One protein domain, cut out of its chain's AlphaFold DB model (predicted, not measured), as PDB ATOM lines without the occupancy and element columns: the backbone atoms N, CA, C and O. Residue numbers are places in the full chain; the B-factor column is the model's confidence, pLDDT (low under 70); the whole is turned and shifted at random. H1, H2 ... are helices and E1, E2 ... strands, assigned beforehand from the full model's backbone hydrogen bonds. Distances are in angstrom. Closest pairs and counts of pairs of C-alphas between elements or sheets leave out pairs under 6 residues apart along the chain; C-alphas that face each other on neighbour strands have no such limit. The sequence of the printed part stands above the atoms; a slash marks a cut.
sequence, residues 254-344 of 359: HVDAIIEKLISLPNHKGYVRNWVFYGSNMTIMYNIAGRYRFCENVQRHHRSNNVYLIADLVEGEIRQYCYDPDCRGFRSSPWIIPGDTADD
ATOM      1  N   HIS A 254     -15.397 -28.829 -55.917       81.06
ATOM      2  CA  HIS A 254     -16.798 -28.914 -56.321       81.06
ATOM      3  C   HIS A 254     -17.754 -28.599 -55.155       81.06
ATOM      4  O   HIS A 254     -18.725 -27.865 -55.341       81.06
ATOM      5  N   VAL A 255     -17.456 -29.087 -53.943       85.94
ATOM      6  CA  VAL A 255     -18.220 -28.769 -52.724       85.94
ATOM      7  C   VAL A 255     -18.025 -27.303 -52.364       85.94
ATOM      8  O   VAL A 255     -19.000 -26.620 -52.049       85.94
ATOM      9  N   ASP A 256     -16.801 -26.786 -52.492       88.44
ATOM     10  CA  ASP A 256     -16.513 -25.368 -52.271       88.44
ATOM     11  C   ASP A 256     -17.364 -24.471 -53.174       88.44
ATOM     12  O   ASP A 256     -17.989 -23.535 -52.684       88.44
ATOM     13  N   ALA A 257     -17.467 -24.791 -54.469       86.00
ATOM     14  CA  ALA A 257     -18.282 -24.032 -55.415       86.00
ATOM     15  C   ALA A 257     -19.777 -24.030 -55.038       86.00
ATOM     16  O   ALA A 257     -20.464 -23.013 -55.189       86.00
ATOM     17  N   ILE A 258     -20.293 -25.147 -54.510       86.94
ATOM     18  CA  ILE A 258     -21.671 -25.233 -54.005       86.94
ATOM     19  C   ILE A 258     -21.833 -24.340 -52.771       86.94
ATOM     20  O   ILE A 258     -22.762 -23.532 -52.719       86.94
ATOM     21  N   ILE A 259     -20.915 -24.431 -51.807       89.69
ATOM     22  CA  ILE A 259     -20.912 -23.603 -50.595       89.69
ATOM     23  C   ILE A 259     -20.836 -22.113 -50.950       89.69
ATOM     24  O   ILE A 259     -21.623 -21.319 -50.432       89.69
ATOM     25  N   GLU A 260     -19.952 -21.724 -51.867       88.31
ATOM     26  CA  GLU A 260     -19.810 -20.348 -52.342       88.31
ATOM     27  C   GLU A 260     -21.093 -19.840 -52.997       88.31
ATOM     28  O   GLU A 260     -21.541 -18.732 -52.690       88.31
ATOM     29  N   LYS A 261     -21.745 -20.658 -53.831       84.88
ATOM     30  CA  LYS A 261     -23.034 -20.319 -54.443       84.88
ATOM     31  C   LYS A 261     -24.137 -20.134 -53.396       84.88
ATOM     32  O   LYS A 261     -24.927 -19.200 -53.520       84.88
ATOM     33  N   LEU A 262     -24.173 -20.973 -52.355       83.56
ATOM     34  CA  LEU A 262     -25.152 -20.884 -51.262       83.56
ATOM     35  C   LEU A 262     -25.005 -19.588 -50.455       83.56
ATOM     36  O   LEU A 262     -25.994 -18.910 -50.165       83.56
ATOM     37  N   ILE A 263     -23.771 -19.213 -50.111       85.62
ATOM     38  CA  ILE A 263     -23.497 -18.048 -49.250       85.62
ATOM     39  C   ILE A 263     -23.400 -16.718 -50.020       85.62
ATOM     40  O   ILE A 263     -23.345 -15.656 -49.387       85.62
ATOM     41  N   SER A 264     -23.405 -16.774 -51.360       77.62
ATOM     42  CA  SER A 264     -23.306 -15.623 -52.281       77.62
ATOM     43  C   SER A 264     -24.595 -15.330 -53.060       77.62
ATOM     44  O   SER A 264     -24.570 -14.568 -54.028       77.62
ATOM     45  N   LEU A 265     -25.733 -15.917 -52.667       70.50
ATOM     46  CA  LEU A 265     -27.045 -15.578 -53.236       70.50
ATOM     47  C   LEU A 265     -27.295 -14.049 -53.184       70.50
ATOM     48  O   LEU A 265     -26.741 -13.380 -52.316       70.50
ATOM     49  N   PRO A 266     -28.147 -13.461 -54.049       57.09
ATOM     50  CA  PRO A 266     -28.162 -12.015 -54.349       57.09
ATOM     51  C   PRO A 266     -28.272 -11.046 -53.153       57.09
ATOM     52  O   PRO A 266     -27.873  -9.888 -53.256       57.09
ATOM     53  N   ASN A 267     -28.766 -11.514 -52.002       62.34
ATOM     54  CA  ASN A 267     -28.928 -10.734 -50.767       62.34
ATOM     55  C   ASN A 267     -27.894 -11.073 -49.676       62.34
ATOM     56  O   ASN A 267     -28.010 -10.654 -48.520       62.34
ATOM     57  N   HIS A 268     -26.871 -11.844 -50.024       67.00
ATOM     58  CA  HIS A 268     -25.932 -12.465 -49.111       67.00
ATOM     59  C   HIS A 268     -24.496 -12.192 -49.569       67.00
ATOM     60  O   HIS A 268     -24.114 -12.454 -50.699       67.00
ATOM     61  N   LYS A 269     -23.694 -11.599 -48.676       72.81
ATOM     62  CA  LYS A 269     -22.257 -11.347 -48.888       72.81
ATOM     63  C   LYS A 269     -21.452 -12.187 -47.902       72.81
ATOM     64  O   LYS A 269     -20.834 -11.639 -46.980       72.81
ATOM     65  N   GLY A 270     -21.610 -13.504 -47.999       84.12
ATOM     66  CA  GLY A 270     -20.854 -14.479 -47.222       84.12
ATOM     67  C   GLY A 270     -19.557 -14.872 -47.914       84.12
ATOM     68  O   GLY A 270     -19.433 -14.731 -49.123       84.12
ATOM     69  N   TYR A 271     -18.597 -15.362 -47.142       87.56
ATOM     70  CA  TYR A 271     -17.435 -16.079 -47.663       87.56
ATOM     71  C   TYR A 271     -17.003 -17.146 -46.657       87.56
ATOM     72  O   TYR A 271     -17.273 -17.026 -45.456       87.56
ATOM     73  N   VAL A 272     -16.321 -18.186 -47.130       89.50
ATOM     74  CA  VAL A 272     -15.735 -19.213 -46.262       89.50
ATOM     75  C   VAL A 272     -14.523 -18.611 -45.552       89.50
ATOM     76  O   VAL A 272     -13.541 -18.223 -46.180       89.50
ATOM     77  N   ARG A 273     -14.584 -18.501 -44.224       86.12
ATOM     78  CA  ARG A 273     -13.474 -17.985 -43.406       86.12
ATOM     79  C   ARG A 273     -12.331 -18.989 -43.321       86.12
ATOM     80  O   ARG A 273     -11.165 -18.605 -43.344       86.12
ATOM     81  N   ASN A 274     -12.701 -20.244 -43.117       84.12
ATOM     82  CA  ASN A 274     -11.856 -21.426 -43.117       84.12
ATOM     83  C   ASN A 274     -12.764 -22.658 -43.190       84.12
ATOM     84  O   ASN A 274     -13.960 -22.586 -42.890       84.12
ATOM     85  N   TRP A 275     -12.166 -23.785 -43.542       88.88
ATOM     86  CA  TRP A 275     -12.804 -25.092 -43.518       88.88
ATOM     87  C   TRP A 275     -11.968 -26.072 -42.688       88.88
ATOM     88  O   TRP A 275     -10.804 -25.796 -42.385       88.88
ATOM     89  N   VAL A 276     -12.581 -27.180 -42.272       80.31
ATOM     90  CA  VAL A 276     -11.938 -28.292 -41.560       80.31
ATOM     91  C   VAL A 276     -12.468 -29.597 -42.145       80.31
ATOM     92  O   VAL A 276     -13.677 -29.810 -42.129       80.31
ATOM     93  N   PHE A 277     -11.585 -30.454 -42.656       77.50
ATOM     94  CA  PHE A 277     -11.951 -31.782 -43.159       77.50
ATOM     95  C   PHE A 277     -11.707 -32.854 -42.095       77.50
ATOM     96  O   PHE A 277     -10.615 -32.952 -41.535       77.50
ATOM     97  N   TYR A 278     -12.722 -33.671 -41.848       74.12
ATOM     98  CA  TYR A 278     -12.705 -34.803 -40.938       74.12
ATOM     99  C   TYR A 278     -12.734 -36.095 -41.762       74.12
ATOM    100  O   TYR A 278     -13.793 -36.603 -42.119       74.12
ATOM    101  N   GLY A 279     -11.556 -36.648 -42.064       50.91
ATOM    102  CA  GLY A 279     -11.445 -37.850 -42.903       50.91
ATOM    103  C   GLY A 279     -12.080 -39.113 -42.302       50.91
ATOM    104  O   GLY A 279     -12.484 -40.001 -43.038       50.91
ATOM    105  N   SER A 280     -12.232 -39.202 -40.975       50.16
ATOM    106  CA  SER A 280     -12.813 -40.380 -40.303       50.16
ATOM    107  C   SER A 280     -14.297 -40.598 -40.592       50.16
ATOM    108  O   SER A 280     -14.778 -41.720 -40.485       50.16
ATOM    109  N   ASN A 281     -15.025 -39.528 -40.899       61.38
ATOM    110  CA  ASN A 281     -16.442 -39.563 -41.251       61.38
ATOM    111  C   ASN A 281     -16.712 -38.865 -42.591       61.38
ATOM    112  O   ASN A 281     -17.867 -38.610 -42.899       61.38
ATOM    113  N   MET A 282     -15.662 -38.546 -43.359       76.50
ATOM    114  CA  MET A 282     -15.749 -37.876 -44.658       76.50
ATOM    115  C   MET A 282     -16.630 -36.615 -44.620       76.50
ATOM    116  O   MET A 282     -17.479 -36.406 -45.483       76.50
ATOM    117  N   THR A 283     -16.434 -35.760 -43.608       82.31
ATOM    118  CA  THR A 283     -17.184 -34.497 -43.483       82.31
ATOM    119  C   THR A 283     -16.286 -33.273 -43.602       82.31
ATOM    120  O   THR A 283     -15.157 -33.268 -43.114       82.31
ATOM    121  N   ILE A 284     -16.793 -32.197 -44.203       86.81
ATOM    122  CA  ILE A 284     -16.120 -30.893 -44.242       86.81
ATOM    123  C   ILE A 284     -16.971 -29.871 -43.492       86.81
ATOM    124  O   ILE A 284     -18.123 -29.628 -43.847       86.81
ATOM    125  N   MET A 285     -16.403 -29.228 -42.473       88.25
ATOM    126  CA  MET A 285     -17.022 -28.095 -41.787       88.25
ATOM    127  C   MET A 285     -16.510 -26.778 -42.370       88.25
ATOM    128  O   MET A 285     -15.326 -26.472 -42.266       88.25
ATOM    129  N   TYR A 286     -17.413 -25.962 -42.900       90.44
ATOM    130  CA  TYR A 286     -17.154 -24.629 -43.434       90.44
ATOM    131  C   TYR A 286     -17.632 -23.557 -42.458       90.44
ATOM    132  O   TYR A 286     -18.833 -23.390 -42.232       90.44
ATOM    133  N   ASN A 287     -16.707 -22.768 -41.912       87.00
ATOM    134  CA  ASN A 287     -17.077 -21.637 -41.065       87.00
ATOM    135  C   ASN A 287     -17.316 -20.410 -41.939       87.00
ATOM    136  O   ASN A 287     -16.406 -19.938 -42.627       87.00
ATOM    137  N   ILE A 288     -18.529 -19.862 -41.896       90.00
ATOM    138  CA  ILE A 288     -18.915 -18.756 -42.771       90.00
ATOM    139  C   ILE A 288     -18.691 -17.416 -42.067       90.00
ATOM    140  O   ILE A 288     -18.965 -17.245 -40.875       90.00
ATOM    141  N   ALA A 289     -18.175 -16.443 -42.809       84.31
ATOM    142  CA  ALA A 289     -17.997 -15.069 -42.364       84.31
ATOM    143  C   ALA A 289     -18.581 -14.076 -43.377       84.31
ATOM    144  O   ALA A 289     -19.177 -14.445 -44.386       84.31
ATOM    145  N   GLY A 290     -18.454 -12.784 -43.073       84.00
ATOM    146  CA  GLY A 290     -19.087 -11.710 -43.832       84.00
ATOM    147  C   GLY A 290     -20.482 -11.379 -43.304       84.00
ATOM    148  O   GLY A 290     -20.740 -11.456 -42.101       84.00
ATOM    149  N   ARG A 291     -21.381 -10.953 -44.199       81.62
ATOM    150  CA  ARG A 291     -22.769 -10.591 -43.842       81.62
ATOM    151  C   ARG A 291     -23.729 -11.780 -43.892       81.62
ATOM    152  O   ARG A 291     -24.888 -11.640 -43.499       81.62
ATOM    153  N   TYR A 292     -23.265 -12.943 -44.343       83.44
ATOM    154  CA  TYR A 292     -24.061 -14.163 -44.309       83.44
ATOM    155  C   TYR A 292     -24.076 -14.758 -42.901       83.44
ATOM    156  O   TYR A 292     -23.126 -15.384 -42.442       83.44
ATOM    157  N   ARG A 293     -25.180 -14.494 -42.204       87.25
ATOM    158  CA  ARG A 293     -25.505 -14.992 -40.858       87.25
ATOM    159  C   ARG A 293     -26.946 -15.491 -40.800       87.25
ATOM    160  O   ARG A 293     -27.548 -15.500 -39.728       87.25
ATOM    161  N   PHE A 294     -27.525 -15.763 -41.969       85.62
ATOM    162  CA  PHE A 294     -28.905 -16.195 -42.090       85.62
ATOM    163  C   PHE A 294     -29.031 -17.568 -41.452       85.62
ATOM    164  O   PHE A 294     -28.282 -18.469 -41.812       85.62
ATOM    165  N   CYS A 295     -29.944 -17.697 -40.499       88.31
ATOM    166  CA  CYS A 295     -30.201 -18.941 -39.809       88.31
ATOM    167  C   CYS A 295     -31.594 -19.439 -40.158       88.31
ATOM    168  O   CYS A 295     -32.584 -18.753 -39.897       88.31
ATOM    169  N   GLU A 296     -31.659 -20.647 -40.707       84.69
ATOM    170  CA  GLU A 296     -32.909 -21.319 -41.049       84.69
ATOM    171  C   GLU A 296     -33.764 -21.633 -39.806       84.69
ATOM    172  O   GLU A 296     -34.983 -21.724 -39.904       84.69
ATOM    173  N   ASN A 297     -33.175 -21.718 -38.608       87.50
ATOM    174  CA  ASN A 297     -33.945 -21.942 -37.378       87.50
ATOM    175  C   ASN A 297     -34.854 -20.757 -37.037       87.50
ATOM    176  O   ASN A 297     -36.018 -20.915 -36.689       87.50
ATOM    177  N   VAL A 298     -34.295 -19.545 -37.114       87.19
ATOM    178  CA  VAL A 298     -34.976 -18.301 -36.718       87.19
ATOM    179  C   VAL A 298     -35.453 -17.483 -37.918       87.19
ATOM    180  O   VAL A 298     -36.010 -16.403 -37.731       87.19
ATOM    181  N   GLN A 299     -35.212 -17.977 -39.136       86.88
ATOM    182  CA  GLN A 299     -35.618 -17.383 -40.416       86.88
ATOM    183  C   GLN A 299     -35.170 -15.921 -40.590       86.88
ATOM    184  O   GLN A 299     -35.853 -15.092 -41.190       86.88
ATOM    185  N   ARG A 300     -34.000 -15.578 -40.041       87.19
ATOM    186  CA  ARG A 300     -33.387 -14.244 -40.150       87.19
ATOM    187  C   ARG A 300     -31.884 -14.303 -39.918       87.19
ATOM    188  O   ARG A 300     -31.343 -15.307 -39.463       87.19
ATOM    189  N   HIS A 301     -31.202 -13.186 -40.166       85.75
ATOM    190  CA  HIS A 301     -29.794 -13.047 -39.805       85.75
ATOM    191  C   HIS A 301     -29.606 -12.890 -38.288       85.75
ATOM    192  O   HIS A 301     -30.316 -12.118 -37.628       85.75
ATOM    193  N   HIS A 302     -28.601 -13.572 -37.739       84.62
ATOM    194  CA  HIS A 302     -28.113 -13.289 -36.394       84.62
ATOM    195  C   HIS A 302     -27.399 -11.935 -36.344       84.62
ATOM    196  O   HIS A 302     -26.680 -11.539 -37.265       84.62
ATOM    197  N   ARG A 303     -27.583 -11.219 -35.228       78.38
ATOM    198  CA  ARG A 303     -27.002  -9.884 -35.019       78.38
ATOM    199  C   ARG A 303     -25.477  -9.950 -34.883       78.38
ATOM    200  O   ARG A 303     -24.775  -9.114 -35.450       78.38
ATOM    201  N   SER A 304     -24.977 -10.952 -34.164       77.75
ATOM    202  CA  SER A 304     -23.561 -11.094 -33.794       77.75
ATOM    203  C   SER A 304     -22.968 -12.468 -34.112       77.75
ATOM    204  O   SER A 304     -21.796 -12.534 -34.474       77.75
ATOM    205  N   ASN A 305     -23.751 -13.543 -34.007       81.75
ATOM    206  CA  ASN A 305     -23.260 -14.909 -34.198       81.75
ATOM    207  C   ASN A 305     -23.242 -15.307 -35.679       81.75
ATOM    208  O   ASN A 305     -24.114 -14.910 -36.449       81.75
ATOM    209  N   ASN A 306     -22.236 -16.080 -36.085       86.38
ATOM    210  CA  ASN A 306     -22.142 -16.607 -37.446       86.38
ATOM    211  C   ASN A 306     -22.818 -17.982 -37.551       86.38
ATOM    212  O   ASN A 306     -23.175 -18.605 -36.547       86.38
ATOM    213  N   VAL A 307     -22.956 -18.454 -38.784       88.81
ATOM    214  CA  VAL A 307     -23.379 -19.818 -39.110       88.81
ATOM    215  C   VAL A 307     -22.193 -20.611 -39.654       88.81
ATOM    216  O   VAL A 307     -21.202 -20.031 -40.108       88.81
ATOM    217  N   TYR A 308     -22.289 -21.931 -39.598       92.06
ATOM    218  CA  TYR A 308     -21.353 -22.844 -40.242       92.06
ATOM    219  C   TYR A 308     -22.135 -23.916 -40.998       92.06
ATOM    220  O   TYR A 308     -23.281 -24.214 -40.664       92.06
ATOM    221  N   LEU A 309     -21.533 -24.448 -42.055       91.75
ATOM    222  CA  LEU A 309     -22.113 -25.502 -42.879       91.75
ATOM    223  C   LEU A 309     -21.281 -26.769 -42.701       91.75
ATOM    224  O   LEU A 309     -20.059 -26.683 -42.603       91.75
ATOM    225  N   ILE A 310     -21.923 -27.929 -42.653       91.31
ATOM    226  CA  ILE A 310     -21.242 -29.224 -42.699       91.31
ATOM    227  C   ILE A 310     -21.682 -29.929 -43.974       91.31
ATOM    228  O   ILE A 310     -22.879 -30.143 -44.157       91.31
ATOM    229  N   ALA A 311     -20.718 -30.262 -44.829       87.81
ATOM    230  CA  ALA A 311     -20.895 -31.162 -45.957       87.81
ATOM    231  C   ALA A 311     -20.561 -32.586 -45.507       87.81
ATOM    232  O   ALA A 311     -19.463 -32.831 -45.010       87.81
ATOM    233  N   ASP A 312     -21.513 -33.496 -45.661       83.44
ATOM    234  CA  ASP A 312     -21.326 -34.934 -45.518       83.44
ATOM    235  C   ASP A 312     -21.117 -35.519 -46.914       83.44
ATOM    236  O   ASP A 312     -22.024 -35.478 -47.748       83.44
ATOM    237  N   LEU A 313     -19.897 -35.981 -47.189       80.62
ATOM    238  CA  LEU A 313     -19.515 -36.452 -48.519       80.62
ATOM    239  C   LEU A 313     -19.988 -37.884 -48.786       80.62
ATOM    240  O   LEU A 313     -20.020 -38.297 -49.939       80.62
ATOM    241  N   VAL A 314     -20.362 -38.631 -47.742       72.31
ATOM    242  CA  VAL A 314     -20.892 -39.997 -47.873       72.31
ATOM    243  C   VAL A 314     -22.369 -39.938 -48.220       72.31
ATOM    244  O   VAL A 314     -22.810 -40.581 -49.167       72.31
ATOM    245  N   GLU A 315     -23.123 -39.129 -47.480       73.19
ATOM    246  CA  GLU A 315     -24.560 -38.965 -47.716       73.19
ATOM    247  C   GLU A 315     -24.855 -37.982 -48.863       73.19
ATOM    248  O   GLU A 315     -25.964 -37.957 -49.394       73.19
ATOM    249  N   GLY A 316     -23.873 -37.168 -49.270       80.06
ATOM    250  CA  GLY A 316     -24.030 -36.186 -50.344       80.06
ATOM    251  C   GLY A 316     -24.904 -34.997 -49.938       80.06
ATOM    252  O   GLY A 316     -25.674 -34.477 -50.746       80.06
ATOM    253  N   GLU A 317     -24.819 -34.556 -48.681       86.19
ATOM    254  CA  GLU A 317     -25.713 -33.537 -48.123       86.19
ATOM    255  C   GLU A 317     -24.953 -32.429 -47.390       86.19
ATOM    256  O   GLU A 317     -24.036 -32.675 -46.611       86.19
ATOM    257  N   ILE A 318     -25.401 -31.185 -47.556       88.44
ATOM    258  CA  ILE A 318     -24.919 -30.023 -46.810       88.44
ATOM    259  C   ILE A 318     -25.993 -29.583 -45.820       88.44
ATOM    260  O   ILE A 318     -27.167 -29.451 -46.164       88.44
ATOM    261  N   ARG A 319     -25.597 -29.310 -44.577       90.50
ATOM    262  CA  ARG A 319     -26.501 -28.801 -43.539       90.50
ATOM    263  C   ARG A 319     -25.936 -27.593 -42.822       90.50
ATOM    264  O   ARG A 319     -24.739 -27.516 -42.550       90.50
ATOM    265  N   GLN A 320     -26.821 -26.665 -42.483       91.88
ATOM    266  CA  GLN A 320     -26.506 -25.466 -41.728       91.88
ATOM    267  C   GLN A 320     -26.661 -25.688 -40.227       91.88
ATOM    268  O   GLN A 320     -27.625 -26.287 -39.743       91.88
ATOM    269  N   TYR A 321     -25.717 -25.099 -39.503       90.25
ATOM    270  CA  TYR A 321     -25.672 -25.001 -38.059       90.25
ATOM    271  C   TYR A 321     -25.326 -23.567 -37.644       90.25
ATOM    272  O   TYR A 321     -24.823 -22.761 -38.432       90.25
ATOM    273  N   CYS A 322     -25.583 -23.225 -36.382       85.69
ATOM    274  CA  CYS A 322     -25.361 -21.878 -35.872       85.69
ATOM    275  C   CYS A 322     -24.510 -21.874 -34.602       85.69
ATOM    276  O   CYS A 322     -24.615 -22.769 -33.765       85.69
ATOM    277  N   TYR A 323     -23.692 -20.830 -34.439       77.12
ATOM    278  CA  TYR A 323     -22.988 -20.560 -33.184       77.12
ATOM    279  C   TYR A 323     -23.860 -19.854 -32.142       77.12
ATOM    280  O   TYR A 323     -23.435 -19.691 -30.999       77.12
ATOM    281  N   ASP A 324     -25.055 -19.404 -32.528       80.38
ATOM    282  CA  ASP A 324     -25.969 -18.743 -31.613       80.38
ATOM    283  C   ASP A 324     -26.491 -19.734 -30.558       80.38
ATOM    284  O   ASP A 324     -27.018 -20.790 -30.926       80.38
ATOM    285  N   PRO A 325     -26.357 -19.427 -29.253       70.69
ATOM    286  CA  PRO A 325     -26.841 -20.296 -28.185       70.69
ATOM    287  C   PRO A 325     -28.329 -20.641 -28.294       70.69
ATOM    288  O   PRO A 325     -28.704 -21.755 -27.927       70.69
ATOM    289  N   ASP A 326     -29.146 -19.736 -28.842       74.38
ATOM    290  CA  ASP A 326     -30.590 -19.936 -29.015       74.38
ATOM    291  C   ASP A 326     -30.906 -20.936 -30.141       74.38
ATOM    292  O   ASP A 326     -32.021 -21.436 -30.254       74.38
ATOM    293  N   CYS A 327     -29.913 -21.264 -30.973       76.19
ATOM    294  CA  CYS A 327     -30.001 -22.251 -32.049       76.19
ATOM    295  C   CYS A 327     -29.266 -23.557 -31.709       76.19
ATOM    296  O   CYS A 327     -28.960 -24.355 -32.596       76.19
ATOM    297  N   ARG A 328     -28.950 -23.800 -30.432       67.94
ATOM    298  CA  ARG A 328     -28.232 -25.009 -30.013       67.94
ATOM    299  C   ARG A 328     -29.051 -26.268 -30.316       67.94
ATOM    300  O   ARG A 328     -30.166 -26.419 -29.830       67.94
ATOM    301  N   GLY A 329     -28.455 -27.193 -31.065       65.50
ATOM    302  CA  GLY A 329     -29.102 -28.437 -31.494       65.50
ATOM    303  C   GLY A 329     -29.949 -28.299 -32.761       65.50
ATOM    304  O   GLY A 329     -30.467 -29.301 -33.244       65.50
ATOM    305  N   PHE A 330     -30.065 -27.094 -33.325       77.31
ATOM    306  CA  PHE A 330     -30.673 -26.908 -34.635       77.31
ATOM    307  C   PHE A 330     -29.817 -27.543 -35.735       77.31
ATOM    308  O   PHE A 330     -28.591 -27.399 -35.749       77.31
ATOM    309  N   ARG A 331     -30.499 -28.189 -36.681       76.88
ATOM    310  CA  ARG A 331     -29.950 -28.731 -37.920       76.88
ATOM    311  C   ARG A 331     -30.929 -28.375 -39.036       76.88
ATOM    312  O   ARG A 331     -32.112 -28.692 -38.912       76.88
ATOM    313  N   SER A 332     -30.462 -27.699 -40.083       85.31
ATOM    314  CA  SER A 332     -31.328 -27.350 -41.214       85.31
ATOM    315  C   SER A 332     -31.803 -28.580 -41.986       85.31
ATOM    316  O   SER A 332     -31.249 -29.682 -41.854       85.31
ATOM    317  N   SER A 333     -32.781 -28.364 -42.865       80.06
ATOM    318  CA  SER A 333     -33.053 -29.302 -43.951       80.06
ATOM    319  C   SER A 333     -31.784 -29.508 -44.795       80.06
ATOM    320  O   SER A 333     -30.994 -28.566 -44.947       80.06
ATOM    321  N   PRO A 334     -31.541 -30.730 -45.302       82.69
ATOM    322  CA  PRO A 334     -30.366 -31.009 -46.114       82.69
ATOM    323  C   PRO A 334     -30.470 -30.335 -47.481       82.69
ATOM    324  O   PRO A 334     -31.510 -30.371 -48.137       82.69
ATOM    325  N   TRP A 335     -29.360 -29.755 -47.918       80.56
ATOM    326  CA  TRP A 335     -29.130 -29.338 -49.292       80.56
ATOM    327  C   TRP A 335     -28.372 -30.458 -49.993       80.56
ATOM    328  O   TRP A 335     -27.242 -30.764 -49.617       80.56
ATOM    329  N   ILE A 336     -28.992 -31.087 -50.987       82.31
ATOM    330  CA  ILE A 336     -28.375 -32.206 -51.704       82.31
ATOM    331  C   ILE A 336     -27.249 -31.686 -52.601       82.31
ATOM    332  O   ILE A 336     -27.439 -30.706 -53.327       82.31
ATOM    333  N   ILE A 337     -26.095 -32.347 -52.556       77.31
ATOM    334  CA  ILE A 337     -24.965 -32.139 -53.463       77.31
ATOM    335  C   ILE A 337     -25.333 -32.813 -54.799       77.31
ATOM    336  O   ILE A 337     -25.465 -34.036 -54.836       77.31
ATOM    337  N   PRO A 338     -25.571 -32.062 -55.897       66.81
ATOM    338  CA  PRO A 338     -25.969 -32.659 -57.173       66.81
ATOM    339  C   PRO A 338     -24.843 -33.532 -57.743       66.81
ATOM    340  O   PRO A 338     -23.714 -33.062 -57.870       66.81
ATOM    341  N   GLY A 339     -25.153 -34.789 -58.073       57.91
ATOM    342  CA  GLY A 339     -24.164 -35.793 -58.464       57.91
ATOM    343  C   GLY A 339     -23.727 -35.720 -59.929       57.91
ATOM    344  O   GLY A 339     -24.556 -35.793 -60.830       57.91
ATOM    345  N   ASP A 340     -22.415 -35.653 -60.128       41.69
ATOM    346  CA  ASP A 340     -21.652 -36.700 -60.812       41.69
ATOM    347  C   ASP A 340     -20.418 -36.964 -59.931       41.69
ATOM    348  O   ASP A 340     -19.838 -36.018 -59.414       41.69
ATOM    349  N   THR A 341     -20.068 -38.240 -59.738       42.22
ATOM    350  CA  THR A 341     -19.099 -38.801 -58.768       42.22
ATOM    351  C   THR A 341     -19.574 -38.857 -57.310       42.22
ATOM    352  O   THR A 341     -19.278 -37.990 -56.493       42.22
ATOM    353  N   ALA A 342     -20.234 -39.965 -56.948       41.38
ATOM    354  CA  ALA A 342     -19.915 -40.603 -55.676       41.38
ATOM    355  C   ALA A 342     -18.412 -40.905 -55.730       41.38
ATOM    356  O   ALA A 342     -17.990 -41.827 -56.428       41.38
ATOM    357  N   ASP A 343     -17.621 -40.024 -55.127       45.88
ATOM    358  CA  ASP A 343     -16.190 -40.211 -54.942       45.88
ATOM    359  C   ASP A 343     -16.027 -41.529 -54.175       45.88
ATOM    360  O   ASP A 343     -16.719 -41.761 -53.181       45.88
ATOM    361  N   ASP A 344     -15.184 -42.438 -54.650       46.81
ATOM    362  CA  ASP A 344     -15.053 -43.816 -54.143       46.81
ATOM    363  C   ASP A 344     -14.441 -43.902 -52.728       46.81
ATOM    364  O   ASP A 344     -14.034 -44.970 -52.265       46.81
TER     365      ASP A 344
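Overview. This is residues 254 to 344 of the 359 residues of the protein "Hypothetical protein" of Rhodosorus marinus (UniProt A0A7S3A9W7). A strongly twisted sheet of four strands makes a wall, with one helix, H1, packed over one of its faces. A long loop, residues 291 to 306, gathers at one end of the sheet, and the last stretch, residues 323 to 344, folds back along the edge strand E4 and pairs briefly with it. The printed part has 91 residues, with one named helix and four named strands in the order H1, E1, E2, E3, E4; the sheet runs E1, E2, E3, E4, antiparallel throughout. The class is mixed, helices and strands, with under half of the residues in named elements. The whole is compact, with a radius of gyration of the C-alphas of 12.9 A and spans of 41 by 28 by 22 A.

Arrangement. E1, residues 270 to 278, E2, residues 283 to 290, E3, residues 307 to 312, and E4, residues 317 to 322, form a meander, each strand the antiparallel neighbour of the one before. E1 and E2 are a hairpin at 158 degrees, with N 273 and O 287 2.8 A apart, within hydrogen-bond range. E2 and E3 are a hairpin at 156 degrees, with N 286 and O 309 within range at 2.8 A. E3 and E4 are a hairpin at 155 degrees, with N 310 and O 319 within range at 2.8 A. The edge strands E1 and E4 are apart. E1 bends by 57 degrees at residue 273. H1, residues 254 to 263, is on the sheet at a height over the sheet of 7.8 A. It lies over E3, with 5 of its 10 C-alphas; E2, with 2, is only just missed. On the local plane H1 stands at 32 degrees to E3, only just slantwise to the strands. The closest C-alphas of H1 and E1 are those of Ile 263 and Gly 270, 4.9 A apart. In H1 every O i to N i+4 pair is within hydrogen-bond range. Residues 335 to 336 pair antiparallel with residues 317 to 318 of E4.

Along the chain. E1 is 22.8 A from first to last C-alpha and E2 is 22.9 A; C-alpha 270 is at (-20.854, -14.479, -47.222). E3 measures 16.5 A and E4 16.9 A, with C-alpha 322 at (-25.361, -21.878, -35.872). H1 measures 14.6 A and begins at C-alpha 254, (-16.798, -28.914, -56.321).

Size, cuts and confidence. The two C-alphas farthest apart, those of Arg 303 and Asp 344, are 40.7 A apart. The printed part has no cut. The link from E2 to E3, 16 residues, is long. Mean pLDDT of the printed part is 78.9; residues 266 to 268, 279 to 281, 328 to 329 and 338 to 344 are under 70.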